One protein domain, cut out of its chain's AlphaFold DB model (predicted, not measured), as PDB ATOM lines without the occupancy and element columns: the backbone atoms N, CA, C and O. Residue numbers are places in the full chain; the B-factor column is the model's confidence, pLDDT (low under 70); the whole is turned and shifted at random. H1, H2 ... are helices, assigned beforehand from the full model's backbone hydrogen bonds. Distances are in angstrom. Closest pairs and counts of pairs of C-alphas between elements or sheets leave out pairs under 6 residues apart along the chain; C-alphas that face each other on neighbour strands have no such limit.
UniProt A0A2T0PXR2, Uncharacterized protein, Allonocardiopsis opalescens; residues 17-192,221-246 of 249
ATOM      1  N   LEU A  17       9.645  -9.391 -97.209       97.31
ATOM      2  CA  LEU A  17      10.580  -9.214 -96.102       97.31
ATOM      3  C   LEU A  17      11.303  -7.870 -96.162       97.31
ATOM      4  O   LEU A  17      11.404  -7.231 -95.126       97.31
ATOM      5  N   ALA A  18      11.681  -7.367 -97.343       97.62
ATOM      6  CA  ALA A  18      12.318  -6.048 -97.437       97.62
ATOM      7  C   ALA A  18      11.416  -4.938 -96.871       97.62
ATOM      8  O   ALA A  18      11.865  -4.066 -96.132       97.62
ATOM      9  N   GLY A  19      10.116  -4.991 -97.183       97.31
ATOM     10  CA  GLY A  19       9.146  -4.045 -96.631       97.31
ATOM     11  C   GLY A  19       8.815  -4.290 -95.156       97.31
ATOM     12  O   GLY A  19       8.404  -3.357 -94.470       97.31
ATOM     13  N   ASP A  20       8.963  -5.523 -94.670       98.19
ATOM     14  CA  ASP A  20       8.808  -5.841 -93.248       98.19
ATOM     15  C   ASP A  20       9.986  -5.270 -92.445       98.19
ATOM     16  O   ASP A  20       9.782  -4.605 -91.430       98.19
ATOM     17  N   ASP A  21      11.209  -5.476 -92.934       98.31
ATOM     18  CA  ASP A  21      12.458  -5.034 -92.315       98.31
ATOM     19  C   ASP A  21      12.552  -3.511 -92.273       98.31
ATOM     20  O   ASP A  21      12.781  -2.947 -91.207       98.31
ATOM     21  N   ALA A  22      12.250  -2.832 -93.384       97.81
ATOM     22  CA  ALA A  22      12.248  -1.369 -93.441       97.81
ATOM     23  C   ALA A  22      11.289  -0.728 -92.420       97.81
ATOM     24  O   ALA A  22      11.559   0.350 -91.902       97.81
ATOM     25  N   LYS A  23      10.162  -1.388 -92.119       97.44
ATOM     26  CA  LYS A  23       9.159  -0.897 -91.160       97.44
ATOM     27  C   LYS A  23       9.404  -1.338 -89.718       97.44
ATOM     28  O   LYS A  23       8.720  -0.859 -88.820       97.44
ATOM     29  N   SER A  24      10.317  -2.277 -89.499       97.69
ATOM     30  CA  SER A  24      10.643  -2.801 -88.172       97.69
ATOM     31  C   SER A  24      12.055  -2.448 -87.721       97.69
ATOM     32  O   SER A  24      12.429  -2.836 -86.616       97.69
ATOM     33  N   ASP A  25      12.820  -1.709 -88.528       96.75
ATOM     34  CA  ASP A  25      14.196  -1.309 -88.243       96.75
ATOM     35  C   ASP A  25      14.343  -0.652 -86.851       96.75
ATOM     36  O   ASP A  25      13.509   0.171 -86.458       96.75
ATOM     37  N   PRO A  26      15.360  -1.032 -86.052       96.69
ATOM     38  CA  PRO A  26      16.437  -1.992 -86.343       96.69
ATOM     39  C   PRO A  26      16.081  -3.465 -86.054       96.69
ATOM     40  O   PRO A  26      16.934  -4.351 -86.099       96.69
ATOM     41  N   TYR A  27      14.830  -3.770 -85.714       97.88
ATOM     42  CA  TYR A  27      14.358  -5.099 -85.307       97.88
ATOM     43  C   TYR A  27      13.790  -5.901 -86.477       97.88
ATOM     44  O   TYR A  27      12.647  -6.351 -86.445       97.88
ATOM     45  N   GLN A  28      14.634  -6.125 -87.478       97.94
ATOM     46  CA  GLN A  28      14.275  -6.759 -88.744       97.94
ATOM     47  C   GLN A  28      13.666  -8.164 -88.559       97.94
ATOM     48  O   GLN A  28      14.103  -8.959 -87.711       97.94
ATOM     49  N   VAL A  29      12.631  -8.465 -89.349       98.44
ATOM     50  CA  VAL A  29      11.900  -9.743 -89.337       98.44
ATOM     51  C   VAL A  29      12.744 -10.829 -89.994       98.44
ATOM     52  O   VAL A  29      12.846 -11.934 -89.454       98.44
ATOM     53  N   SER A  30      13.386 -10.511 -91.120       98.12
ATOM     54  CA  SER A  30      14.225 -11.454 -91.862       98.12
ATOM     55  C   SER A  30      15.401 -11.951 -91.026       98.12
ATOM     56  O   SER A  30      15.619 -13.157 -90.937       98.12
ATOM     57  N   HIS A  31      16.102 -11.053 -90.331       97.38
ATOM     58  CA  HIS A  31      17.222 -11.408 -89.462       97.38
ATOM     59  C   HIS A  31      16.796 -12.355 -88.339       97.38
ATOM     60  O   HIS A  31      17.474 -13.347 -88.080       97.38
ATOM     61  N   ALA A  32      15.658 -12.093 -87.690       98.19
ATOM     62  CA  ALA A  32      15.167 -12.962 -86.624       98.19
ATOM     63  C   ALA A  32      14.765 -14.351 -87.139       98.19
ATOM     64  O   ALA A  32      15.065 -15.353 -86.488       98.19
ATOM     65  N   ALA A  33      14.115 -14.420 -88.305       98.50
ATOM     66  CA  ALA A  33      13.734 -15.690 -88.909       98.50
ATOM     67  C   ALA A  33      14.960 -16.495 -89.368       98.50
ATOM     68  O   ALA A  33      15.051 -17.684 -89.074       98.50
ATOM     69  N   TRP A  34      15.933 -15.848 -90.020       98.19
ATOM     70  CA  TRP A  34      17.165 -16.502 -90.460       98.19
ATOM     71  C   TRP A  34      18.017 -16.987 -89.283       98.19
ATOM     72  O   TRP A  34      18.542 -18.100 -89.307       98.19
ATOM     73  N   HIS A  35      18.115 -16.183 -88.220       98.06
ATOM     74  CA  HIS A  35      18.782 -16.589 -86.986       98.06
ATOM     75  C   HIS A  35      18.118 -17.830 -86.377       98.06
ATOM     76  O   HIS A  35      18.808 -18.789 -86.046       98.06
ATOM     77  N   ALA A  36      16.783 -17.854 -86.290       98.56
ATOM     78  CA  ALA A  36      16.055 -19.022 -85.800       98.56
ATOM     79  C   ALA A  36      16.323 -20.270 -86.667       98.56
ATOM     80  O   ALA A  36      16.645 -21.323 -86.130       98.56
ATOM     81  N   LEU A  37      16.296 -20.151 -87.999       98.62
ATOM     82  CA  LEU A  37      16.637 -21.262 -88.900       98.62
ATOM     83  C   LEU A  37      18.078 -21.749 -88.717       98.62
ATOM     84  O   LEU A  37      18.318 -22.953 -88.683       98.62
ATOM     85  N   THR A  38      19.026 -20.829 -88.545       98.12
ATOM     86  CA  THR A  38      20.438 -21.165 -88.313       98.12
ATOM     87  C   THR A  38      20.602 -21.958 -87.018       98.12
ATOM     88  O   THR A  38      21.218 -23.019 -87.033       98.12
ATOM     89  N   VAL A  39      19.997 -21.497 -85.917       98.56
ATOM     90  CA  VAL A  39      20.017 -22.213 -84.630       98.56
ATOM     91  C   VAL A  39      19.334 -23.580 -84.747       98.56
ATOM     92  O   VAL A  39      19.819 -24.562 -84.189       98.56
ATOM     93  N   ALA A  40      18.231 -23.671 -85.497       98.62
ATOM     94  CA  ALA A  40      17.530 -24.934 -85.695       98.62
ATOM     95  C   ALA A  40      18.394 -25.973 -86.428       98.62
ATOM     96  O   ALA A  40      18.508 -27.120 -85.991       98.62
ATOM     97  N   VAL A  41      19.036 -25.552 -87.521       98.25
ATOM     98  CA  VAL A  41      19.948 -26.389 -88.310       98.25
ATOM     99  C   VAL A  41      21.192 -26.765 -87.509       98.25
ATOM    100  O   VAL A  41      21.647 -27.902 -87.619       98.25
ATOM    101  N   ASP A  42      21.731 -25.856 -86.697       98.31
ATOM    102  CA  ASP A  42      22.895 -26.131 -85.852       98.31
ATOM    103  C   ASP A  42      22.605 -27.243 -84.832       98.31
ATOM    104  O   ASP A  42      23.311 -28.254 -84.800       98.31
ATOM    105  N   HIS A  43      21.492 -27.142 -84.095       98.44
ATOM    106  CA  HIS A  43      21.058 -28.194 -83.173       98.44
ATOM    107  C   HIS A  43      20.835 -29.543 -83.869       98.44
ATOM    108  O   HIS A  43      21.282 -30.577 -83.368       98.44
ATOM    109  N   LEU A  44      20.177 -29.549 -85.034       96.19
ATOM    110  CA  LEU A  44      19.935 -30.779 -85.790       96.19
ATOM    111  C   LEU A  44      21.239 -31.374 -86.352       96.19
ATOM    112  O   LEU A  44      21.428 -32.591 -86.353       96.19
ATOM    113  N   SER A  45      22.174 -30.526 -86.783       95.38
ATOM    114  CA  SER A  45      23.504 -30.952 -87.217       95.38
ATOM    115  C   SER A  45      24.306 -31.537 -86.054       95.38
ATOM    116  O   SER A  45      24.978 -32.549 -86.237       95.38
ATOM    117  N   CYS A  46      24.215 -30.944 -84.862       95.38
ATOM    118  CA  CYS A  46      24.829 -31.474 -83.648       95.38
ATOM    119  C   CYS A  46      24.267 -32.860 -83.300       95.38
ATOM    120  O   CYS A  46      25.046 -33.773 -83.036       95.38
ATOM    121  N   LEU A  47      22.945 -33.051 -83.392       94.00
ATOM    122  CA  LEU A  47      22.318 -34.365 -83.206       94.00
ATOM    123  C   LEU A  47      22.852 -35.392 -84.210       94.00
ATOM    124  O   LEU A  47      23.230 -36.495 -83.830       94.00
ATOM    125  N   ARG A  48      22.921 -35.037 -85.496       91.75
ATOM    126  CA  ARG A  48      23.452 -35.942 -86.526       91.75
ATOM    127  C   ARG A  48      24.892 -36.364 -86.221       91.75
ATOM    128  O   ARG A  48      25.231 -37.542 -86.345       91.75
ATOM    129  N   SER A  49      25.729 -35.405 -85.829       89.69
ATOM    130  CA  SER A  49      27.130 -35.656 -85.490       89.69
ATOM    131  C   SER A  49      27.288 -36.469 -84.206       89.69
ATOM    132  O   SER A  49      28.207 -37.273 -84.134       89.69
ATOM    133  N   SER A  50      26.408 -36.306 -83.211       89.31
ATOM    134  CA  SER A  50      26.488 -37.069 -81.956       89.31
ATOM    135  C   SER A  50      26.070 -38.532 -82.109       89.31
ATOM    136  O   SER A  50      26.582 -39.386 -81.392       89.31
ATOM    137  N   LEU A  51      25.188 -38.835 -83.068       84.25
ATOM    138  CA  LEU A  51      24.788 -40.208 -83.395       84.25
ATOM    139  C   LEU A  51      25.869 -40.969 -84.177       84.25
ATOM    140  O   LEU A  51      25.954 -42.192 -84.095       84.25
ATOM    141  N   SER A  52      26.692 -40.257 -84.945       70.75
ATOM    142  CA  SER A  52      27.720 -40.864 -85.789       70.75
ATOM    143  C   SER A  52      29.040 -40.943 -85.017       70.75
ATOM    144  O   SER A  52      29.800 -39.976 -85.004       70.75
ATOM    145  N   GLN A  53      29.360 -42.083 -84.389       63.19
ATOM    146  CA  GLN A  53      30.759 -42.328 -84.021       63.19
ATOM    147  C   GLN A  53      31.582 -42.378 -85.313       63.19
ATOM    148  O   GLN A  53      31.158 -42.993 -86.294       63.19
ATOM    149  N   GLN A  54      32.725 -41.680 -85.341       53.47
ATOM    150  CA  GLN A  54      33.648 -41.711 -86.476       53.47
ATOM    151  C   GLN A  54      33.865 -43.164 -86.896       53.47
ATOM    152  O   GLN A  54      34.362 -43.968 -86.110       53.47
ATOM    153  N   MET A  55      33.491 -43.486 -88.137       52.06
ATOM    154  CA  MET A  55      33.891 -44.734 -88.771       52.06
ATOM    155  C   MET A  55      35.414 -44.814 -88.657       52.06
ATOM    156  O   MET A  55      36.122 -44.021 -89.286       52.06
ATOM    157  N   SER A  56      35.935 -45.720 -87.830       51.81
ATOM    158  CA  SER A  56      37.351 -46.053 -87.930       51.81
ATOM    159  C   SER A  56      37.543 -46.628 -89.329       51.81
ATOM    160  O   SER A  56      36.767 -47.490 -89.740       51.81
ATOM    161  N   ARG A  57      38.537 -46.137 -90.082       56.38
ATOM    162  CA  ARG A  57      38.795 -46.546 -91.481       56.38
ATOM    163  C   ARG A  57      38.982 -48.062 -91.656       56.38
ATOM    164  O   ARG A  57      38.975 -48.540 -92.782       56.38
ATOM    165  N   GLU A  58      39.148 -48.784 -90.553       64.88
ATOM    166  CA  GLU A  58      39.412 -50.217 -90.479       64.88
ATOM    167  C   GLU A  58      38.166 -51.067 -90.161       64.88
ATOM    168  O   GLU A  58      38.210 -52.276 -90.356       64.88
ATOM    169  N   ASN A  59      37.046 -50.467 -89.727       56.78
ATOM    170  CA  ASN A  59      35.829 -51.202 -89.358       56.78
ATOM    171  C   ASN A  59      34.709 -51.019 -90.390       56.78
ATOM    172  O   ASN A  59      34.268 -49.904 -90.668       56.78
ATOM    173  N   THR A  60      34.194 -52.136 -90.906       67.38
ATOM    174  CA  THR A  60      33.000 -52.198 -91.767       67.38
ATOM    175  C   THR A  60      31.684 -52.090 -90.990       67.38
ATOM    176  O   THR A  60      30.622 -52.029 -91.606       67.38
ATOM    177  N   GLU A  61      31.728 -52.072 -89.655       67.25
ATOM    178  CA  GLU A  61      30.549 -51.950 -88.797       67.25
ATOM    179  C   GLU A  61      30.316 -50.504 -88.344       67.25
ATOM    180  O   GLU A  61      31.190 -49.849 -87.773       67.25
ATOM    181  N   LEU A  62      29.097 -50.013 -88.583       69.06
ATOM    182  CA  LEU A  62      28.628 -48.726 -88.085       69.06
ATOM    183  C   LEU A  62      28.089 -48.901 -86.657       69.06
ATOM    184  O   LEU A  62      26.971 -49.377 -86.470       69.06
ATOM    185  N   SER A  63      28.867 -48.491 -85.656       70.88
ATOM    186  CA  SER A  63      28.394 -48.389 -84.271       70.88
ATOM    187  C   SER A  63      27.729 -47.028 -84.039       70.88
ATOM    188  O   SER A  63      28.334 -45.982 -84.279       70.88
ATOM    189  N   ILE A  64      26.477 -47.033 -83.572       80.00
ATOM    190  CA  ILE A  64      25.702 -45.828 -83.240       80.00
ATOM    191  C   ILE A  64      25.433 -45.839 -81.740       80.00
ATOM    192  O   ILE A  64      24.839 -46.776 -81.211       80.00
ATOM    193  N   THR A  65      25.822 -44.767 -81.052       84.62
ATOM    194  CA  THR A  65      25.462 -44.561 -79.644       84.62
ATOM    195  C   THR A  65      24.282 -43.607 -79.552       84.62
ATOM    196  O   THR A  65      24.359 -42.469 -80.010       84.62
ATOM    197  N   VAL A  66      23.192 -44.056 -78.927       90.56
ATOM    198  CA  VAL A  66      22.013 -43.220 -78.676       90.56
ATOM    199  C   VAL A  66      21.873 -42.983 -77.181       90.56
ATOM    200  O   VAL A  66      21.544 -43.887 -76.414       90.56
ATOM    201  N   HIS A  67      22.119 -41.746 -76.756       93.12
ATOM    202  CA  HIS A  67      21.862 -41.338 -75.379       93.12
ATOM    203  C   HIS A  67      20.353 -41.285 -75.105       93.12
ATOM    204  O   HIS A  67      19.577 -40.858 -75.955       93.12
ATOM    205  N   ILE A  68      19.942 -41.677 -73.896       94.75
ATOM    206  CA  ILE A  68      18.523 -41.814 -73.526       94.75
ATOM    207  C   ILE A  68      17.787 -40.463 -73.566       94.75
ATOM    208  O   ILE A  68      16.712 -40.367 -74.149       94.75
ATOM    209  N   TYR A  69      18.384 -39.418 -72.980       95.94
ATOM    210  CA  TYR A  69      17.736 -38.109 -72.803       95.94
ATOM    211  C   TYR A  69      18.357 -37.000 -73.655       95.94
ATOM    212  O   TYR A  69      17.647 -36.173 -74.209       95.94
ATOM    213  N   ALA A  70      19.684 -36.978 -73.816       95.38
ATOM    214  CA  ALA A  70      20.387 -35.869 -74.472       95.38
ATOM    215  C   ALA A  70      19.863 -35.485 -75.879       95.38
ATOM    216  O   ALA A  70      19.789 -34.285 -76.166       95.38
ATOM    217  N   PRO A  71      19.440 -36.430 -76.749       95.69
ATOM    218  CA  PRO A  71      18.874 -36.087 -78.050       95.69
ATOM    219  C   PRO A  71      17.617 -35.220 -77.957       95.69
ATOM    220  O   PRO A  71      17.396 -34.386 -78.834       95.69
ATOM    221  N   SER A  72      16.815 -35.360 -76.894       96.00
ATOM    222  CA  SER A  72      15.595 -34.568 -76.720       96.00
ATOM    223  C   SER A  72      15.902 -33.092 -76.478       96.00
ATOM    224  O   SER A  72      15.148 -32.239 -76.933       96.00
ATOM    225  N   THR A  73      17.023 -32.766 -75.828       97.06
ATOM    226  CA  THR A  73      17.477 -31.379 -75.645       97.06
ATOM    227  C   THR A  73      17.865 -30.743 -76.977       97.06
ATOM    228  O   THR A  73      17.471 -29.610 -77.259       97.06
ATOM    229  N   LEU A  74      18.592 -31.481 -77.826       97.94
ATOM    230  CA  LEU A  74      18.965 -31.013 -79.164       97.94
ATOM    231  C   LEU A  74      17.727 -30.852 -80.053       97.94
ATOM    232  O   LEU A  74      17.557 -29.814 -80.690       97.94
ATOM    233  N   LEU A  75      16.823 -31.833 -80.042       97.94
ATOM    234  CA  LEU A  75      15.575 -31.761 -80.800       97.94
ATOM    235  C   LEU A  75      14.652 -30.657 -80.303       97.94
ATOM    236  O   LEU A  75      14.061 -29.976 -81.129       97.94
ATOM    237  N   ARG A  76      14.574 -30.405 -78.992       97.88
ATOM    238  CA  ARG A  76      13.828 -29.262 -78.453       97.88
ATOM    239  C   ARG A  76      14.346 -27.951 -79.028       97.88
ATOM    240  O   ARG A  76      13.561 -27.165 -79.551       97.88
ATOM    241  N   GLY A  77      15.661 -27.735 -78.950       98.19
ATOM    242  CA  GLY A  77      16.298 -26.532 -79.481       98.19
ATOM    243  C   GLY A  77      16.055 -26.375 -80.982       98.19
ATOM    244  O   GLY A  77      15.702 -25.286 -81.438       98.19
ATOM    245  N   ALA A  78      16.169 -27.466 -81.743       98.69
ATOM    246  CA  ALA A  78      15.889 -27.464 -83.172       98.69
ATOM    247  C   ALA A  78      14.414 -27.148 -83.480       98.69
ATOM    248  O   ALA A  78      14.120 -26.236 -84.255       98.69
ATOM    249  N   PHE A  79      13.488 -27.851 -82.829       98.69
ATOM    250  CA  PHE A  79      12.048 -27.758 -83.048       98.69
ATOM    251  C   PHE A  79      11.484 -26.387 -82.660       98.69
ATOM    252  O   PHE A  79      10.774 -25.774 -83.454       98.69
ATOM    253  N   GLU A  80      11.840 -25.857 -81.484       98.62
ATOM    254  CA  GLU A  80      11.384 -24.536 -81.026       98.62
ATOM    255  C   GLU A  80      11.841 -23.418 -81.976       98.62
ATOM    256  O   GLU A  80      11.075 -22.499 -82.281       98.62
ATOM    257  N   ASN A  81      13.078 -23.489 -82.476       98.75
ATOM    258  CA  ASN A  81      13.609 -22.477 -83.386       98.75
ATOM    259  C   ASN A  81      13.054 -22.614 -84.812       98.75
ATOM    260  O   ASN A  81      12.735 -21.601 -85.439       98.75
ATOM    261  N   ALA A  82      12.848 -23.837 -85.300       98.81
ATOM    262  CA  ALA A  82      12.161 -24.074 -86.567       98.81
ATOM    263  C   ALA A  82      10.711 -23.559 -86.512       98.81
ATOM    264  O   ALA A  82      10.287 -22.775 -87.365       98.81
ATOM    265  N   ALA A  83       9.978 -23.905 -85.447       98.81
ATOM    266  CA  ALA A  83       8.624 -23.424 -85.199       98.81
ATOM    267  C   ALA A  83       8.568 -21.895 -85.126       98.81
ATOM    268  O   ALA A  83       7.702 -21.279 -85.737       98.81
ATOM    269  N   ARG A  84       9.521 -21.256 -84.442       98.69
ATOM    270  CA  ARG A  84       9.635 -19.792 -84.384       98.69
ATOM    271  C   ARG A  84       9.788 -19.161 -85.767       98.69
ATOM    272  O   ARG A  84       9.154 -18.138 -86.016       98.69
ATOM    273  N   ALA A  85      10.601 -19.732 -86.656       98.75
ATOM    274  CA  ALA A  85      10.746 -19.219 -88.019       98.75
ATOM    275  C   ALA A  85       9.421 -19.317 -88.794       98.75
ATOM    276  O   ALA A  85       8.968 -18.330 -89.378       98.75
ATOM    277  N   VAL A  86       8.751 -20.473 -88.725       98.88
ATOM    278  CA  VAL A  86       7.429 -20.683 -89.339       98.88
ATOM    279  C   VAL A  86       6.375 -19.760 -88.728       98.88
ATOM    280  O   VAL A  86       5.559 -19.203 -89.451       98.88
ATOM    281  N   TRP A  87       6.401 -19.528 -87.419       98.69
ATOM    282  CA  TRP A  87       5.495 -18.615 -86.729       98.69
ATOM    283  C   TRP A  87       5.751 -17.156 -87.126       98.69
ATOM    284  O   TRP A  87       4.813 -16.416 -87.415       98.69
ATOM    285  N   LEU A  88       7.006 -16.717 -87.211       98.44
ATOM    286  CA  LEU A  88       7.334 -15.360 -87.656       98.44
ATOM    287  C   LEU A  88       6.894 -15.111 -89.102       98.44
ATOM    288  O   LEU A  88       6.350 -14.051 -89.409       98.44
ATOM    289  N   LEU A  89       7.112 -16.084 -89.988       98.69
ATOM    290  CA  LEU A  89       6.901 -15.927 -91.427       98.69
ATOM    291  C   LEU A  89       5.546 -16.451 -91.914       98.69
ATOM    292  O   LEU A  89       5.122 -16.129 -93.016       98.69
ATOM    293  N   GLY A  90       4.828 -17.248 -91.140       97.88
ATOM    294  CA  GLY A  90       3.564 -17.860 -91.546       97.88
ATOM    295  C   GLY A  90       2.470 -16.856 -91.940       97.88
ATOM    296  O   GLY A  90       1.821 -17.056 -92.969       97.88
ATOM    297  N   PRO A  91       2.255 -15.757 -91.192       97.44
ATOM    298  CA  PRO A  91       1.169 -14.821 -91.472       97.44
ATOM    299  C   PRO A  91       1.286 -14.124 -92.830       97.44
ATOM    300  O   PRO A  91       2.303 -13.504 -93.134       97.44
ATOM    301  N   GLY A  92       0.212 -14.134 -93.629       95.56
ATOM    302  CA  GLY A  92       0.139 -13.398 -94.901       95.56
ATOM    303  C   GLY A  92       0.299 -11.880 -94.737       95.56
ATOM    304  O   GLY A  92       0.980 -11.237 -95.536       95.56
ATOM    305  N   SER A  93      -0.239 -11.319 -93.651       95.69
ATOM    306  CA  SER A  93      -0.168  -9.887 -93.338       95.69
ATOM    307  C   SER A  93       1.218  -9.454 -92.852       95.69
ATOM    308  O   SER A  93       1.749 -10.016 -91.895       95.69
ATOM    309  N   ARG A  94       1.766  -8.394 -93.465       96.75
ATOM    310  CA  ARG A  94       2.993  -7.714 -93.008       96.75
ATOM    311  C   ARG A  94       2.871  -7.205 -91.578       96.75
ATOM    312  O   ARG A  94       3.775  -7.423 -90.780       96.75
ATOM    313  N   ALA A  95       1.754  -6.551 -91.265       97.06
ATOM    314  CA  ALA A  95       1.527  -5.982 -89.943       97.06
ATOM    315  C   ALA A  95       1.614  -7.058 -88.852       97.06
ATOM    316  O   ALA A  95       2.253  -6.847 -87.827       97.06
ATOM    317  N   GLU A  96       1.068  -8.249 -89.114       97.56
ATOM    318  CA  GLU A  96       1.137  -9.360 -88.165       97.56
ATOM    319  C   GLU A  96       2.566  -9.896 -87.998       97.56
ATOM    320  O   GLU A  96       2.990 -10.144 -86.871       97.56
ATOM    321  N   ARG A  97       3.351 -10.020 -89.078       98.44
ATOM    322  CA  ARG A  97       4.763 -10.444 -88.978       98.44
ATOM    323  C   ARG A  97       5.611  -9.445 -88.187       98.44
ATOM    324  O   ARG A  97       6.375  -9.850 -87.310       98.44
ATOM    325  N   ILE A  98       5.421  -8.146 -88.433       98.56
ATOM    326  CA  ILE A  98       6.087  -7.072 -87.681       98.56
ATOM    327  C   ILE A  98       5.660  -7.109 -86.208       98.56
ATOM    328  O   ILE A  98       6.515  -7.116 -85.323       98.56
ATOM    329  N   ARG A  99       4.356  -7.222 -85.926       98.31
ATOM    330  CA  ARG A  99       3.836  -7.345 -84.556       98.31
ATOM    331  C   ARG A  99       4.472  -8.523 -83.822       98.31
ATOM    332  O   ARG A  99       4.962  -8.347 -82.709       98.31
ATOM    333  N   ARG A 100       4.504  -9.708 -84.446       98.25
ATOM    334  CA  ARG A 100       5.133 -10.924 -83.904       98.25
ATOM    335  C   ARG A 100       6.613 -10.687 -83.570       98.25
ATOM    336  O   ARG A 100       7.045 -10.979 -82.453       98.25
ATOM    337  N   ARG A 101       7.371 -10.075 -84.485       98.25
ATOM    338  CA  ARG A 101       8.794  -9.752 -84.293       98.25
ATOM    339  C   ARG A 101       9.047  -8.758 -83.156       98.25
ATOM    340  O   ARG A 101       9.957  -8.982 -82.351       98.25
ATOM    341  N   LEU A 102       8.269  -7.678 -83.085       98.56
ATOM    342  CA  LEU A 102       8.410  -6.644 -82.056       98.56
ATOM    343  C   LEU A 102       7.956  -7.155 -80.681       98.56
ATOM    344  O   LEU A 102       8.602  -6.856 -79.678       98.56
ATOM    345  N   ALA A 103       6.923  -8.000 -80.625       98.12
ATOM    346  CA  ALA A 103       6.521  -8.677 -79.394       98.12
ATOM    347  C   ALA A 103       7.619  -9.620 -78.870       98.12
ATOM    348  O   ALA A 103       7.945  -9.590 -77.685       98.12
ATOM    349  N   MET A 104       8.276 -10.390 -79.745       97.50
ATOM    350  CA  MET A 104       9.461 -11.163 -79.348       97.50
ATOM    351  C   MET A 104      10.583 -10.261 -78.820       97.50
ATOM    352  O   MET A 104      11.180 -10.557 -77.787       97.50
ATOM    353  N   GLN A 105      10.837  -9.122 -79.477       97.88
ATOM    354  CA  GLN A 105      11.851  -8.176 -79.011       97.88
ATOM    355  C   GLN A 105      11.531  -7.617 -77.622       97.88
ATOM    356  O   GLN A 105      12.442  -7.409 -76.824       97.88
ATOM    357  N   ALA A 106      10.256  -7.387 -77.311       98.00
ATOM    358  CA  ALA A 106       9.838  -6.958 -75.985       98.00
ATOM    359  C   ALA A 106      10.149  -8.010 -74.911       98.00
ATOM    360  O   ALA A 106      10.536  -7.642 -73.799       98.00
ATOM    361  N   GLY A 107      10.028  -9.300 -75.241       97.00
ATOM    362  CA  GLY A 107      10.505 -10.404 -74.402       97.00
ATOM    363  C   GLY A 107      12.007 -10.302 -74.128       97.00
ATOM    364  O   GLY A 107      12.418 -10.252 -72.970       97.00
ATOM    365  N   GLU A 108      12.813 -10.135 -75.177       96.06
ATOM    366  CA  GLU A 108      14.271  -9.970 -75.065       96.06
ATOM    367  C   GLU A 108      14.673  -8.740 -74.244       96.06
ATOM    368  O   GLU A 108      15.589  -8.797 -73.426       96.06
ATOM    369  N   VAL A 109      13.962  -7.619 -74.402       96.94
ATOM    370  CA  VAL A 109      14.174  -6.412 -73.590       96.94
ATOM    371  C   VAL A 109      13.954  -6.715 -72.104       96.94
ATOM    372  O   VAL A 109      14.765  -6.299 -71.277       96.94
ATOM    373  N   ARG A 110      12.893  -7.456 -71.752       95.62
ATOM    374  CA  ARG A 110      12.599  -7.837 -70.357       95.62
ATOM    375  C   ARG A 110      13.651  -8.788 -69.797       95.62
ATOM    376  O   ARG A 110      14.131  -8.555 -68.690       95.62
ATOM    377  N   ASN A 111      14.016  -9.818 -70.557       95.56
ATOM    378  CA  ASN A 111      15.005 -10.814 -70.145       95.56
ATOM    379  C   ASN A 111      16.382 -10.175 -69.958       95.56
ATOM    380  O   ASN A 111      17.010 -10.351 -68.917       95.56
ATOM    381  N   SER A 112      16.806  -9.353 -70.919       95.94
ATOM    382  CA  SER A 112      18.052  -8.596 -70.838       95.94
ATOM    383  C   SER A 112      18.057  -7.667 -69.623       95.94
ATOM    384  O   SER A 112      18.997  -7.721 -68.839       95.94
ATOM    385  N   ALA A 113      17.003  -6.874 -69.398       95.19
ATOM    386  CA  ALA A 113      16.925  -5.989 -68.233       95.19
ATOM    387  C   ALA A 113      17.020  -6.756 -66.901       95.19
ATOM    388  O   ALA A 113      17.717  -6.320 -65.987       95.19
ATOM    389  N   ARG A 114      16.372  -7.926 -66.803       95.38
ATOM    390  CA  ARG A 114      16.485  -8.805 -65.631       95.38
ATOM    391  C   ARG A 114      17.914  -9.316 -65.439       95.38
ATOM    392  O   ARG A 114      18.397  -9.323 -64.313       95.38
ATOM    393  N   LEU A 115      18.589  -9.716 -66.517       96.25
ATOM    394  CA  LEU A 115      19.982 -10.160 -66.464       96.25
ATOM    395  C   LEU A 115      20.918  -9.036 -65.994       96.25
ATOM    396  O   LEU A 115      21.752  -9.263 -65.125       96.25
ATOM    397  N   TRP A 116      20.747  -7.815 -66.510       96.06
ATOM    398  CA  TRP A 116      21.490  -6.635 -66.050       96.06
ATOM    399  C   TRP A 116      21.309  -6.398 -64.546       96.06
ATOM    400  O   TRP A 116      22.301  -6.237 -63.834       96.06
ATOM    401  N   ALA A 117      20.069  -6.475 -64.053       95.50
ATOM    402  CA  ALA A 117      19.770  -6.330 -62.631       95.50
ATOM    403  C   ALA A 117      20.437  -7.418 -61.768       95.50
ATOM    404  O   ALA A 117      21.005  -7.097 -60.729       95.50
ATOM    405  N   LEU A 118      20.432  -8.682 -62.213       96.62
ATOM    406  CA  LEU A 118      21.117  -9.782 -61.517       96.62
ATOM    407  C   LEU A 118      22.634  -9.578 -61.437       96.62
ATOM    408  O   LEU A 118      23.255  -9.977 -60.460       96.62
ATOM    409  N   MET A 119      23.225  -8.931 -62.442       96.81
ATOM    410  CA  MET A 119      24.643  -8.565 -62.438       96.81
ATOM    411  C   MET A 119      24.938  -7.284 -61.639       96.81
ATOM    412  O   MET A 119      26.087  -6.850 -61.610       96.81
ATOM    413  N   GLY A 120      23.930  -6.636 -61.043       96.19
ATOM    414  CA  GLY A 120      24.094  -5.358 -60.342       96.19
ATOM    415  C   GLY A 120      24.485  -4.197 -61.264       96.19
ATOM    416  O   GLY A 120      25.125  -3.246 -60.824       96.19
ATOM    417  N   ARG A 121      24.144  -4.271 -62.558       94.44
ATOM    418  CA  ARG A 121      24.515  -3.274 -63.574       94.44
ATOM    419  C   ARG A 121      23.273  -2.637 -64.203       94.44
ATOM    420  O   ARG A 121      22.200  -3.231 -64.228       94.44
ATOM    421  N   GLN A 122      23.439  -1.443 -64.770       89.81
ATOM    422  CA  GLN A 122      22.381  -0.756 -65.518       89.81
ATOM    423  C   GLN A 122      22.562  -0.938 -67.031       89.81
ATOM    424  O   GLN A 122      23.691  -0.829 -67.521       89.81
ATOM    425  N   PRO A 123      21.482  -1.206 -67.787       91.56
ATOM    426  CA  PRO A 123      21.561  -1.277 -69.237       91.56
ATOM    427  C   PRO A 123      21.802   0.121 -69.843       91.56
ATOM    428  O   PRO A 123      21.313   1.110 -69.300       91.56
ATOM    429  N   PRO A 124      22.461   0.224 -71.015       90.94
ATOM    430  CA  PRO A 124      22.702   1.513 -71.683       90.94
ATOM    431  C   PRO A 124      21.433   2.295 -72.049       90.94
ATOM    432  O   PRO A 124      21.465   3.513 -72.182       90.94
ATOM    433  N   ARG A 125      20.313   1.592 -72.251       94.25
ATOM    434  CA  ARG A 125      18.985   2.173 -72.481       94.25
ATOM    435  C   ARG A 125      17.998   1.535 -71.519       94.25
ATOM    436  O   ARG A 125      18.033   0.312 -71.346       94.25
ATOM    437  N   SER A 126      17.104   2.343 -70.953       94.62
ATOM    438  CA  SER A 126      16.088   1.854 -70.023       94.62
ATOM    439  C   SER A 126      15.159   0.839 -70.698       94.62
ATOM    440  O   SER A 126      14.962   0.830 -71.921       94.62
ATOM    441  N   LYS A 127      14.583  -0.054 -69.891       95.56
ATOM    442  CA  LYS A 127      13.583  -1.016 -70.363       95.56
ATOM    443  C   LYS A 127      12.373  -0.276 -70.936       95.56
ATOM    444  O   LYS A 127      11.859  -0.665 -71.982       95.56
ATOM    445  N   GLU A 128      11.937   0.779 -70.266       95.75
ATOM    446  CA  GLU A 128      10.763   1.579 -70.596       95.75
ATOM    447  C   GLU A 128      10.925   2.251 -71.965       95.75
ATOM    448  O   GLU A 128      10.058   2.070 -72.821       95.75
ATOM    449  N   ASP A 129      12.070   2.896 -72.222       96.50
ATOM    450  CA  ASP A 129      12.364   3.546 -73.510       96.50
ATOM    451  C   ASP A 129      12.431   2.538 -74.653       96.50
ATOM    452  O   ASP A 129      11.941   2.788 -75.755       96.50
ATOM    453  N   ARG A 130      13.030   1.369 -74.399       97.19
ATOM    454  CA  ARG A 130      13.114   0.308 -75.406       97.19
ATOM    455  C   ARG A 130      11.733  -0.239 -75.745       97.19
ATOM    456  O   ARG A 130      11.452  -0.433 -76.919       97.19
ATOM    457  N   ILE A 131      10.854  -0.468 -74.763       97.50
ATOM    458  CA  ILE A 131       9.488  -0.915 -75.074       97.50
ATOM    459  C   ILE A 131       8.675   0.190 -75.761       97.50
ATOM    460  O   ILE A 131       7.906  -0.118 -76.671       97.50
ATOM    461  N   LYS A 132       8.846   1.457 -75.364       97.12
ATOM    462  CA  LYS A 132       8.194   2.594 -76.025       97.12
ATOM    463  C   LYS A 132       8.564   2.655 -77.510       97.12
ATOM    464  O   LYS A 132       7.661   2.672 -78.339       97.12
ATOM    465  N   GLN A 133       9.852   2.537 -77.841       97.69
ATOM    466  CA  GLN A 133      10.318   2.481 -79.232       97.69
ATOM    467  C   GLN A 133       9.637   1.356 -80.029       97.69
ATOM    468  O   GLN A 133       9.220   1.558 -81.164       97.69
ATOM    469  N   LEU A 134       9.509   0.157 -79.447       98.25
ATOM    470  CA  LEU A 134       8.847  -0.963 -80.123       98.25
ATOM    471  C   LEU A 134       7.364  -0.678 -80.401       98.25
ATOM    472  O   LEU A 134       6.858  -1.052 -81.457       98.25
ATOM    473  N   ALA A 135       6.666  -0.033 -79.462       98.00
ATOM    474  CA  ALA A 135       5.269   0.351 -79.639       98.00
ATOM    475  C   ALA A 135       5.105   1.405 -80.746       98.00
ATOM    476  O   ALA A 135       4.213   1.275 -81.580       98.00
ATOM    477  N   GLU A 136       5.995   2.399 -80.791       97.75
ATOM    478  CA  GLU A 136       6.019   3.435 -81.831       97.75
ATOM    479  C   GLU A 136       6.270   2.835 -83.222       97.75
ATOM    480  O   GLU A 136       5.545   3.152 -84.165       97.75
ATOM    481  N   LEU A 137       7.224   1.903 -83.342       98.12
ATOM    482  CA  LEU A 137       7.479   1.175 -84.591       98.12
ATOM    483  C   LEU A 137       6.250   0.379 -85.049       98.12
ATOM    484  O   LEU A 137       5.905   0.406 -86.229       98.12
ATOM    485  N   LEU A 138       5.561  -0.310 -84.131       98.12
ATOM    486  CA  LEU A 138       4.358  -1.063 -84.485       98.12
ATOM    487  C   LEU A 138       3.217  -0.141 -84.939       98.12
ATOM    488  O   LEU A 138       2.575  -0.438 -85.945       98.12
ATOM    489  N   ALA A 139       2.984   0.969 -84.234       97.31
ATOM    490  CA  ALA A 139       1.965   1.950 -84.607       97.31
ATOM    491  C   ALA A 139       2.247   2.561 -85.993       97.31
ATOM    492  O   ALA A 139       1.340   2.709 -86.806       97.31
ATOM    493  N   ALA A 140       3.517   2.844 -86.307       96.19
ATOM    494  CA  ALA A 140       3.919   3.315 -87.631       96.19
ATOM    495  C   ALA A 140       3.768   2.236 -88.725       96.19
ATOM    496  O   ALA A 140       3.501   2.543 -89.891       96.19
ATOM    497  N   ALA A 141       3.941   0.960 -88.373       95.56
ATOM    498  CA  ALA A 141       3.850  -0.151 -89.313       95.56
ATOM    499  C   ALA A 141       2.405  -0.575 -89.639       95.56
ATOM    500  O   ALA A 141       2.167  -1.078 -90.746       95.56
ATOM    501  N   ASP A 142       1.465  -0.372 -88.710       95.81
ATOM    502  CA  ASP A 142       0.049  -0.729 -88.831       95.81
ATOM    503  C   ASP A 142      -0.869   0.447 -88.462       95.81
ATOM    504  O   ASP A 142      -1.228   0.641 -87.304       95.81
ATOM    505  N   ALA A 143      -1.318   1.183 -89.482       91.94
ATOM    506  CA  ALA A 143      -2.183   2.356 -89.334       91.94
ATOM    507  C   ALA A 143      -3.564   2.066 -88.708       91.94
ATOM    508  O   ALA A 143      -4.322   2.994 -88.442       91.94
ATOM    509  N   ARG A 144      -3.916   0.791 -88.498       94.50
ATOM    510  CA  ARG A 144      -5.165   0.390 -87.836       94.50
ATOM    511  C   ARG A 144      -5.059   0.422 -86.311       94.50
ATOM    512  O   ARG A 144      -6.086   0.290 -85.657       94.50
ATOM    513  N   LEU A 145      -3.851   0.538 -85.755       94.81
ATOM    514  CA  LEU A 145      -3.614   0.542 -84.314       94.81
ATOM    515  C   LEU A 145      -3.379   1.965 -83.805       94.81
ATOM    516  O   LEU A 145      -2.537   2.695 -84.325       94.81
ATOM    517  N   SER A 146      -4.056   2.328 -82.719       95.56
ATOM    518  CA  SER A 146      -3.653   3.466 -81.893       95.56
ATOM    519  C   SER A 146      -2.316   3.194 -81.186       95.56
ATOM    520  O   SER A 146      -1.890   2.046 -81.018       95.56
ATOM    521  N   ALA A 147      -1.654   4.251 -80.705       92.62
ATOM    522  CA  ALA A 147      -0.410   4.121 -79.943       92.62
ATOM    523  C   ALA A 147      -0.579   3.254 -78.677       92.62
ATOM    524  O   ALA A 147       0.313   2.479 -78.321       92.62
ATOM    525  N   GLU A 148      -1.736   3.343 -78.015       95.19
ATOM    526  CA  GLU A 148      -2.044   2.527 -76.840       95.19
ATOM    527  C   GLU A 148      -2.202   1.043 -77.206       95.19
ATOM    528  O   GLU A 148      -1.623   0.171 -76.549       95.19
ATOM    529  N   GLU A 149      -2.939   0.740 -78.279       97.50
ATOM    530  CA  GLU A 149      -3.128  -0.632 -78.762       97.50
ATOM    531  C   GLU A 149      -1.813  -1.257 -79.225       97.50
ATOM    532  O   GLU A 149      -1.526  -2.403 -78.876       97.50
ATOM    533  N   ALA A 150      -0.969  -0.498 -79.928       96.94
ATOM    534  CA  ALA A 150       0.371  -0.936 -80.299       96.94
ATOM    535  C   ALA A 150       1.224  -1.249 -79.055       96.94
ATOM    536  O   ALA A 150       1.884  -2.292 -78.987       96.94
ATOM    537  N   GLY A 151       1.141  -0.401 -78.022       96.38
ATOM    538  CA  GLY A 151       1.784  -0.628 -76.728       96.38
ATOM    539  C   GLY A 151       1.335  -1.924 -76.046       96.38
ATOM    540  O   GLY A 151       2.173  -2.677 -75.542       96.38
ATOM    541  N   LYS A 152       0.032  -2.228 -76.059       97.12
ATOM    542  CA  LYS A 152      -0.514  -3.494 -75.535       97.12
ATOM    543  C   LYS A 152      -0.069  -4.689 -76.384       97.12
ATOM    544  O   LYS A 152       0.390  -5.694 -75.836       97.12
ATOM    545  N   ALA A 153      -0.129  -4.566 -77.708       96.56
ATOM    546  CA  ALA A 153       0.197  -5.633 -78.650       96.56
ATOM    547  C   ALA A 153       1.667  -6.074 -78.573       96.56
ATOM    548  O   ALA A 153       1.941  -7.272 -78.543       96.56
ATOM    549  N   VAL A 154       2.608  -5.130 -78.471       96.50
ATOM    550  CA  VAL A 154       4.039  -5.434 -78.278       96.50
ATOM    551  C   VAL A 154       4.291  -6.103 -76.925       96.50
ATOM    552  O   VAL A 154       5.204  -6.914 -76.783       96.50
ATOM    553  N   ARG A 155       3.491  -5.794 -75.898       95.69
ATOM    554  CA  ARG A 155       3.665  -6.392 -74.568       95.69
ATOM    555  C   ARG A 155       3.127  -7.814 -74.461       95.69
ATOM    556  O   ARG A 155       3.559  -8.516 -73.537       95.69
ATOM    557  N   LYS A 156       2.256  -8.235 -75.378       95.06
ATOM    558  CA  LYS A 156       1.781  -9.614 -75.499       95.06
ATOM    559  C   LYS A 156       2.858 -10.478 -76.163       95.06
ATOM    560  O   LYS A 156       2.803 -10.768 -77.356       95.06
ATOM    561  N   VAL A 157       3.871 -10.828 -75.371       92.50
ATOM    562  CA  VAL A 157       4.941 -11.748 -75.774       92.50
ATOM    563  C   VAL A 157       4.322 -13.139 -75.924       92.50
ATOM    564  O   VAL A 157       3.644 -13.564 -74.988       92.50
ATOM    565  N   PRO A 158       4.511 -13.817 -77.067       90.75
ATOM    566  CA  PRO A 158       3.964 -15.153 -77.270       90.75
ATOM    567  C   PRO A 158       4.604 -16.152 -76.307       90.75
ATOM    568  O   PRO A 158       5.801 -16.053 -76.012       90.75
ATOM    569  N   ASP A 159       3.829 -17.132 -75.859       94.44
ATOM    570  CA  ASP A 159       4.406 -18.311 -75.219       94.44
ATOM    571  C   ASP A 159       4.866 -19.340 -76.273       94.44
ATOM    572  O   ASP A 159       4.527 -19.260 -77.458       94.44
ATOM    573  N   TYR A 160       5.704 -20.297 -75.868       95.19
ATOM    574  CA  TYR A 160       6.203 -21.303 -76.808       95.19
ATOM    575  C   TYR A 160       5.118 -22.277 -77.273       95.19
ATOM    576  O   TYR A 160       5.208 -22.734 -78.409       95.19
ATOM    577  N   ALA A 161       4.099 -22.563 -76.457       97.06
ATOM    578  CA  ALA A 161       2.998 -23.439 -76.849       97.06
ATOM    579  C   ALA A 161       2.203 -22.812 -78.009       97.06
ATOM    580  O   ALA A 161       1.938 -23.474 -79.010       97.06
ATOM    581  N   GLU A 162       1.906 -21.513 -77.932       97.75
ATOM    582  CA  GLU A 162       1.302 -20.723 -79.006       97.75
ATOM    583  C   GLU A 162       2.155 -20.775 -80.282       97.75
ATOM    584  O   GLU A 162       1.620 -20.994 -81.372       97.75
ATOM    585  N   ILE A 163       3.479 -20.604 -80.159       98.62
ATOM    586  CA  ILE A 163       4.410 -20.645 -81.299       98.62
ATOM    587  C   ILE A 163       4.392 -22.021 -81.971       98.62
ATOM    588  O   ILE A 163       4.202 -22.097 -83.185       98.62
ATOM    589  N   VAL A 164       4.587 -23.103 -81.209       98.62
ATOM    590  CA  VAL A 164       4.687 -24.455 -81.781       98.62
ATOM    591  C   VAL A 164       3.356 -24.933 -82.350       98.62
ATOM    592  O   VAL A 164       3.352 -25.542 -83.418       98.62
ATOM    593  N   ARG A 165       2.225 -24.596 -81.715       98.62
ATOM    594  CA  ARG A 165       0.892 -24.940 -82.229       98.62
ATOM    595  C   ARG A 165       0.577 -24.210 -83.535       98.62
ATOM    596  O   ARG A 165       0.166 -24.859 -84.495       98.62
ATOM    597  N   ASP A 166       0.787 -22.889 -83.606       98.56
ATOM    598  CA  ASP A 166       0.544 -22.110 -84.840       98.56
ATOM    599  C   ASP A 166       1.493 -22.539 -85.966       98.56
ATOM    600  O   ASP A 166       1.061 -22.633 -87.114       98.56
ATOM    601  N   ALA A 167       2.753 -22.862 -85.658       98.69
ATOM    602  CA  ALA A 167       3.690 -23.395 -86.642       98.69
ATOM    603  C   ALA A 167       3.276 -24.788 -87.144       98.69
ATOM    604  O   ALA A 167       3.206 -25.007 -88.354       98.69
ATOM    605  N   GLY A 168       2.941 -25.704 -86.231       98.56
ATOM    606  CA  GLY A 168       2.482 -27.055 -86.551       98.56
ATOM    607  C   GLY A 168       1.239 -27.049 -87.438       98.56
ATOM    608  O   GLY A 168       1.215 -27.739 -88.454       98.56
ATOM    609  N   ALA A 169       0.259 -26.189 -87.135       98.56
ATOM    610  CA  ALA A 169      -0.966 -26.012 -87.923       98.56
ATOM    611  C   ALA A 169      -0.729 -25.567 -89.380       98.56
ATOM    612  O   ALA A 169      -1.621 -25.691 -90.217       98.56
ATOM    613  N   ARG A 170       0.454 -25.028 -89.698       97.88
ATOM    614  CA  ARG A 170       0.841 -24.578 -91.049       97.88
ATOM    615  C   ARG A 170       1.627 -25.636 -91.828       97.88
ATOM    616  O   ARG A 170       2.168 -25.319 -92.889       97.88
ATOM    617  N   THR A 171       1.722 -26.850 -91.294       98.12
ATOM    618  CA  THR A 171       2.452 -27.986 -91.870       98.12
ATOM    619  C   THR A 171       1.649 -29.275 -91.729       98.12
ATOM    620  O   THR A 171       0.601 -29.298 -91.086       98.12
ATOM    621  N   SER A 172       2.168 -30.366 -92.288       97.50
ATOM    622  CA  SER A 172       1.626 -31.714 -92.093       97.50
ATOM    623  C   SER A 172       1.784 -32.249 -90.664       97.50
ATOM    624  O   SER A 172       1.152 -33.246 -90.338       97.50
ATOM    625  N   VAL A 173       2.583 -31.602 -89.804       98.19
ATOM    626  CA  VAL A 173       2.741 -32.010 -88.397       98.19
ATOM    627  C   VAL A 173       1.431 -31.821 -87.626       98.19
ATOM    628  O   VAL A 173       1.062 -32.675 -86.827       98.19
ATOM    629  N   GLY A 174       0.703 -30.727 -87.871       98.50
ATOM    630  CA  GLY A 174      -0.499 -30.378 -87.113       98.50
ATOM    631  C   GLY A 174      -0.197 -29.781 -85.731       98.50
ATOM    632  O   GLY A 174       0.888 -29.942 -85.174       98.50
ATOM    633  N   ALA A 175      -1.161 -29.037 -85.178       98.44
ATOM    634  CA  ALA A 175      -0.969 -28.273 -83.940       98.44
ATOM    635  C   ALA A 175      -0.742 -29.162 -82.707       98.44
ATOM    636  O   ALA A 175       0.157 -28.895 -81.912       98.44
ATOM    637  N   ASP A 176      -1.549 -30.215 -82.552       98.25
ATOM    638  CA  ASP A 176      -1.534 -31.039 -81.340       98.25
ATOM    639  C   ASP A 176      -0.278 -31.906 -81.263       98.25
ATOM    640  O   ASP A 176       0.381 -31.940 -80.226       98.25
ATOM    641  N   LEU A 177       0.122 -32.531 -82.375       97.69
ATOM    642  CA  LEU A 177       1.372 -33.287 -82.426       97.69
ATOM    643  C   LEU A 177       2.586 -32.375 -82.202       97.69
ATOM    644  O   LEU A 177       3.519 -32.770 -81.504       97.69
ATOM    645  N   ALA A 178       2.569 -31.145 -82.729       98.50
ATOM    646  CA  ALA A 178       3.643 -30.189 -82.483       98.50
ATOM    647  C   ALA A 178       3.777 -29.829 -80.994       98.50
ATOM    648  O   ALA A 178       4.892 -29.748 -80.476       98.50
ATOM    649  N   GLU A 179       2.659 -29.663 -80.283       98.31
ATOM    650  CA  GLU A 179       2.685 -29.438 -78.836       98.31
ATOM    651  C   GLU A 179       3.154 -30.679 -78.063       98.31
ATOM    652  O   GLU A 179       3.957 -30.541 -77.140       98.31
ATOM    653  N   VAL A 180       2.701 -31.880 -78.446       97.56
ATOM    654  CA  VAL A 180       3.142 -33.148 -77.833       97.56
ATOM    655  C   VAL A 180       4.652 -33.314 -77.962       97.56
ATOM    656  O   VAL A 180       5.317 -33.597 -76.968       97.56
ATOM    657  N   ILE A 181       5.204 -33.083 -79.155       97.69
ATOM    658  CA  ILE A 181       6.647 -33.148 -79.405       97.69
ATOM    659  C   ILE A 181       7.389 -32.151 -78.516       97.69
ATOM    660  O   ILE A 181       8.314 -32.530 -77.798       97.69
ATOM    661  N   TRP A 182       6.963 -30.887 -78.515       98.06
ATOM    662  CA  TRP A 182       7.606 -29.846 -77.719       98.06
ATOM    663  C   TRP A 182       7.574 -30.156 -76.213       98.06
ATOM    664  O   TRP A 182       8.617 -30.115 -75.553       98.06
ATOM    665  N   LYS A 183       6.405 -30.525 -75.672       97.69
ATOM    666  CA  LYS A 183       6.255 -30.904 -74.258       97.69
ATOM    667  C   LYS A 183       7.072 -32.144 -73.921       97.69
ATOM    668  O   LYS A 183       7.767 -32.133 -72.912       97.69
ATOM    669  N   GLY A 184       7.044 -33.170 -74.769       97.56
ATOM    670  CA  GLY A 184       7.810 -34.399 -74.579       97.56
ATOM    671  C   GLY A 184       9.317 -34.148 -74.553       97.56
ATOM    672  O   GLY A 184      10.001 -34.594 -73.632       97.56
ATOM    673  N   CYS A 185       9.844 -33.364 -75.498       97.50
ATOM    674  CA  CYS A 185      11.260 -33.007 -75.500       97.50
ATOM    675  C   CYS A 185      11.653 -32.153 -74.286       97.50
ATOM    676  O   CYS A 185      12.731 -32.356 -73.728       97.50
ATOM    677  N   SER A 186      10.784 -31.227 -73.862       96.75
ATOM    678  CA  SER A 186      10.976 -30.424 -72.647       96.75
ATOM    679  C   SER A 186      11.010 -31.294 -71.389       96.75
ATOM    680  O   SER A 186      11.942 -31.175 -70.598       96.75
ATOM    681  N   ALA A 187      10.052 -32.210 -71.249       97.75
ATOM    682  CA  ALA A 187       9.959 -33.145 -70.134       97.75
ATOM    683  C   ALA A 187      11.238 -33.981 -69.996       97.75
ATOM    684  O   ALA A 187      11.856 -34.027 -68.937       97.75
ATOM    685  N   LEU A 188      11.687 -34.581 -71.103       97.31
ATOM    686  CA  LEU A 188      12.903 -35.392 -71.138       97.31
ATOM    687  C   LEU A 188      14.169 -34.571 -70.863       97.31
ATOM    688  O   LEU A 188      15.062 -35.051 -70.170       97.31
ATOM    689  N   ALA A 189      14.241 -33.331 -71.356       95.50
ATOM    690  CA  ALA A 189      15.384 -32.450 -71.119       95.50
ATOM    691  C   ALA A 189      15.524 -32.037 -69.643       95.50
ATOM    692  O   ALA A 189      16.637 -31.784 -69.185       95.50
ATOM    693  N   HIS A 190      14.414 -31.968 -68.902       95.56
ATOM    694  CA  HIS A 190      14.410 -31.623 -67.477       95.56
ATOM    695  C   HIS A 190      14.354 -32.842 -66.540       95.56
ATOM    696  O   HIS A 190      14.469 -32.670 -65.329       95.56
ATOM    697  N   GLY A 191      14.216 -34.061 -67.072       94.69
ATOM    698  CA  GLY A 191      14.114 -35.285 -66.267       94.69
ATOM    699  C   GLY A 191      12.733 -35.513 -65.644       94.69
ATOM    700  O   GLY A 191      12.619 -36.219 -64.640       94.69
ATOM    701  N   ASP A 192      11.677 -34.935 -66.221       97.00
ATOM    702  CA  ASP A 192      10.310 -35.108 -65.738       97.00
ATOM    703  C   ASP A 192       9.830 -36.550 -65.960       97.00
ATOM    704  O   ASP A 192       9.831 -37.070 -67.082       97.00
ATOM    705  N   SER A 221      11.975 -44.945 -82.455       93.75
ATOM    706  CA  SER A 221      10.787 -44.489 -83.187       93.75
ATOM    707  C   SER A 221      10.364 -43.077 -82.773       93.75
ATOM    708  O   SER A 221      10.031 -42.259 -83.634       93.75
ATOM    709  N   GLY A 222      10.429 -42.758 -81.475       94.31
ATOM    710  CA  GLY A 222      10.165 -41.417 -80.951       94.31
ATOM    711  C   GLY A 222      11.197 -40.399 -81.435       94.31
ATOM    712  O   GLY A 222      10.830 -39.314 -81.898       94.31
ATOM    713  N   LEU A 223      12.479 -40.775 -81.407       94.94
ATOM    714  CA  LEU A 223      13.579 -39.962 -81.920       94.94
ATOM    715  C   LEU A 223      13.407 -39.681 -83.416       94.94
ATOM    716  O   LEU A 223      13.496 -38.527 -83.839       94.94
ATOM    717  N   TYR A 224      13.108 -40.714 -84.205       95.38
ATOM    718  CA  TYR A 224      12.866 -40.602 -85.640       95.38
ATOM    719  C   TYR A 224      11.682 -39.679 -85.941       95.38
ATOM    720  O   TYR A 224      11.830 -38.714 -86.686       95.38
ATOM    721  N   SER A 225      10.531 -39.917 -85.309       95.50
ATOM    722  CA  SER A 225       9.305 -39.143 -85.551       95.50
ATOM    723  C   SER A 225       9.486 -37.666 -85.191       95.50
ATOM    724  O   SER A 225       9.096 -36.778 -85.948       95.50
ATOM    725  N   THR A 226      10.153 -37.398 -84.066       97.56
ATOM    726  CA  THR A 226      10.477 -36.034 -83.632       97.56
ATOM    727  C   THR A 226      11.447 -35.351 -84.594       97.56
ATOM    728  O   THR A 226      11.264 -34.183 -84.942       97.56
ATOM    729  N   THR A 227      12.465 -36.080 -85.059       97.88
ATOM    730  CA  THR A 227      13.423 -35.576 -86.050       97.88
ATOM    731  C   THR A 227      12.719 -35.230 -87.359       97.88
ATOM    732  O   THR A 227      12.920 -34.137 -87.881       97.88
ATOM    733  N   MET A 228      11.832 -36.100 -87.852       98.19
ATOM    734  CA  MET A 228      11.058 -35.852 -89.071       98.19
ATOM    735  C   MET A 228      10.185 -34.601 -88.952       98.19
ATOM    736  O   MET A 228      10.263 -33.723 -89.808       98.19
ATOM    737  N   ALA A 229       9.418 -34.466 -87.866       98.38
ATOM    738  CA  ALA A 229       8.588 -33.284 -87.634       98.38
ATOM    739  C   ALA A 229       9.419 -31.992 -87.528       98.38
ATOM    740  O   ALA A 229       9.017 -30.941 -88.031       98.38
ATOM    741  N   THR A 230      10.600 -32.073 -86.907       98.62
ATOM    742  CA  THR A 230      11.552 -30.957 -86.827       98.62
ATOM    743  C   THR A 230      12.028 -30.543 -88.217       98.62
ATOM    744  O   THR A 230      11.968 -29.361 -88.555       98.62
ATOM    745  N   THR A 231      12.449 -31.504 -89.042       98.50
ATOM    746  CA  THR A 231      12.872 -31.257 -90.427       98.50
ATOM    747  C   THR A 231      11.751 -30.624 -91.247       98.50
ATOM    748  O   THR A 231      11.996 -29.617 -91.905       98.50
ATOM    749  N   THR A 232      10.511 -31.110 -91.128       98.69
ATOM    750  CA  THR A 232       9.346 -30.512 -91.804       98.69
ATOM    751  C   THR A 232       9.162 -29.031 -91.452       98.69
ATOM    752  O   THR A 232       8.881 -28.213 -92.330       98.69
ATOM    753  N   LEU A 233       9.343 -28.642 -90.184       98.75
ATOM    754  CA  LEU A 233       9.274 -27.231 -89.787       98.75
ATOM    755  C   LEU A 233      10.455 -26.410 -90.324       98.75
ATOM    756  O   LEU A 233      10.258 -25.258 -90.711       98.75
ATOM    757  N   ILE A 234      11.663 -26.979 -90.356       98.75
ATOM    758  CA  ILE A 234      12.852 -26.315 -90.914       98.75
ATOM    759  C   ILE A 234      12.646 -26.041 -92.406       98.75
ATOM    760  O   ILE A 234      12.799 -24.900 -92.845       98.75
ATOM    761  N   GLU A 235      12.252 -27.061 -93.168       98.50
ATOM    762  CA  GLU A 235      11.949 -26.957 -94.598       98.50
ATOM    763  C   GLU A 235      10.876 -25.899 -94.840       98.50
ATOM    764  O   GLU A 235      11.088 -24.964 -95.616       98.50
ATOM    765  N   ARG A 236       9.773 -25.954 -94.080       98.69
ATOM    766  CA  ARG A 236       8.709 -24.955 -94.186       98.69
ATOM    767  C   ARG A 236       9.200 -23.540 -93.891       98.69
ATOM    768  O   ARG A 236       8.773 -22.580 -94.536       98.69
ATOM    769  N   GLY A 237      10.073 -23.383 -92.901       98.56
ATOM    770  CA  GLY A 237      10.656 -22.095 -92.558       98.56
ATOM    771  C   GLY A 237      11.522 -21.534 -93.691       98.56
ATOM    772  O   GLY A 237      11.374 -20.358 -94.026       98.56
ATOM    773  N   PHE A 238      12.349 -22.364 -94.335       98.44
ATOM    774  CA  PHE A 238      13.126 -21.964 -95.516       98.44
ATOM    775  C   PHE A 238      12.241 -21.630 -96.720       98.44
ATOM    776  O   PHE A 238      12.478 -20.621 -97.386       98.44
ATOM    777  N   GLU A 239      11.188 -22.409 -96.979       97.81
ATOM    778  CA  GLU A 239      10.209 -22.108 -98.031       97.81
ATOM    779  C   GLU A 239       9.562 -20.738 -97.825       97.81
ATOM    780  O   GLU A 239       9.535 -19.919 -98.743       97.81
ATOM    781  N   LEU A 240       9.065 -20.469 -96.613       98.25
ATOM    782  CA  LEU A 240       8.451 -19.191 -96.263       98.25
ATOM    783  C   LEU A 240       9.454 -18.042 -96.369       98.25
ATOM    784  O   LEU A 240       9.098 -16.952 -96.827       98.25
ATOM    785  N   TYR A 241      10.705 -18.276 -95.966       98.25
ATOM    786  CA  TYR A 241      11.769 -17.286 -96.082       98.25
ATOM    787  C   TYR A 241      12.016 -16.934 -97.548       98.25
ATOM    788  O   TYR A 241      11.932 -15.765 -97.923       98.25
ATOM    789  N   LYS A 242      12.211 -17.945 -98.401       96.69
ATOM    790  CA  LYS A 242      12.397 -17.773 -99.846       96.69
ATOM    791  C   LYS A 242      11.194 -17.085-100.485       96.69
ATOM    792  O   LYS A 242      11.365 -16.102-101.204       96.69
ATOM    793  N   GLN A 243       9.980 -17.546-100.182       95.69
ATOM    794  CA  GLN A 243       8.737 -16.980-100.706       95.69
ATOM    795  C   GLN A 243       8.625 -15.482-100.407       95.69
ATOM    796  O   GLN A 243       8.214 -14.708-101.267       95.69
ATOM    797  N   ARG A 244       8.983 -15.057 -99.191       96.81
ATOM    798  CA  ARG A 244       8.840 -13.657 -98.772       96.81
ATOM    799  C   ARG A 244      10.052 -12.788 -99.060       96.81
ATOM    800  O   ARG A 244       9.896 -11.570 -99.105       96.81
ATOM    801  N   GLY A 245      11.227 -13.387 -99.206       96.06
ATOM    802  CA  GLY A 245      12.479 -12.712 -99.535       96.06
ATOM    803  C   GLY A 245      12.693 -12.521-101.034       96.06
ATOM    804  O   GLY A 245      13.544 -11.723-101.419       96.06
ATOM    805  N   THR A 246      11.914 -13.203-101.878       94.12
ATOM    806  CA  THR A 246      11.961 -13.042-103.336       94.12
ATOM    807  C   THR A 246      11.149 -11.821-103.771       94.12
ATOM    808  O   THR A 246      10.070 -11.547-103.239       94.12
TER     809      THR A 246
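This is residues 17 to 192 and 221 to 246 of the 249 residues of an uncharacterized protein of Allonocardiopsis opalescens (UniProt A0A2T0PXR2). Three long helices, H2, H3 and H9, pack side by side as a bundle, and a helical hairpin, H4 and H5, is set steeply at the end where H2 begins and H3 and H9 end, roughly as an L. The short H1 sits in the corner, H6 crosses the hairpin, and a second hairpin, H7 and H8, covers H3; the loop's residues 56 to 61 stick out beyond the bundle's other end. The printed part has 202 residues with nine named helices, H1 to H9 in order, and no named strand: the class is all helix. It is compact, with a radius of gyration of the C-alphas of 19.3 A, yet only just elongated in outline, spanning 66 by 44 by 32 A.

H1, residues 17 to 24, touches H2, residues 29 to 51, which meets it with residues 29 to 30 alone; the closest C-alphas, of Asp 21 and Val 29, are 5.6 A apart. H2 and H3, residues 70 to 89, form a helical hairpin at a shallow tilt of 22 degrees, opposite ways, the closest C-alphas being those of Ala 40 and Ala 78, 3.9 A apart. H3 and H4, residues 94 to 118, are the hubs, touching five helices each. They touch each other through residues 88 to 89 and 97 to 101 alone, closest at the C-alphas of Leu 88 and Arg 97, 5.7 A, at a steep tilt of 46 degrees, opposite ways. H4 and H5, residues 127 to 141, form a helical hairpin at a shallow tilt of 4 degrees, opposite ways, with the C-alphas of Leu 102 and Leu 134 closest at 6.0 A. H6, residues 147 to 155, touches H5 at a steep tilt of 63 degrees, closest at the C-alphas of Ala 135 and Gly 151, 4.6 A. H6 and H7, residues 160 to 168, are apart. H7 and H8, residues 175 to 190, form a helical hairpin at a steep tilt of 44 degrees, opposite ways; H8 touches H7 with residues 175 to 182 alone, closest at the C-alphas of Arg 165 and Ala 175, 4.2 A. H8 touches H3 with residues 182 to 189 alone, the C-alphas of Ser 72 and Cys 185 being closest at 4.8 A. H9, residues 221 to 245, touches H3 at a shallow tilt of 27 degrees, the same way, with the C-alphas of Val 86 and Gly 237 closest at 4.8 A. Every O i to N i+4 pair is within hydrogen-bond range in H2 to H9, and 3 of 4 are in H1.

H1, residues 17 to 24, begins at C-alpha 17, (10.580, -9.214, -96.102). H2, residues 29 to 51, is 33.6 A long, H3, residues 70 to 89, 29.4 A, and H4, residues 94 to 118, 36.4 A, ending at C-alpha 118, (21.117, -9.782, -61.517). H5, residues 127 to 141, is 21.3 A long, and H6, residues 147 to 155, and H7, residues 160 to 168, follow. H8, residues 175 to 190, is 22.8 A long, and H9, residues 221 to 245, is 35.8 A, ending at C-alpha 245, (12.479, -12.712, -99.535).

The C-alphas farthest apart, of Glu 58 and Ser 146, are 69.4 A apart. Residues 193 to 220 are not printed, and C-alphas 192 and 221 are 19.8 A apart across the cut. The link from H2 to H3, residues 52 to 69, is long. The mean pLDDT of the printed part is 94.6; residues 53 to 62 are under 70.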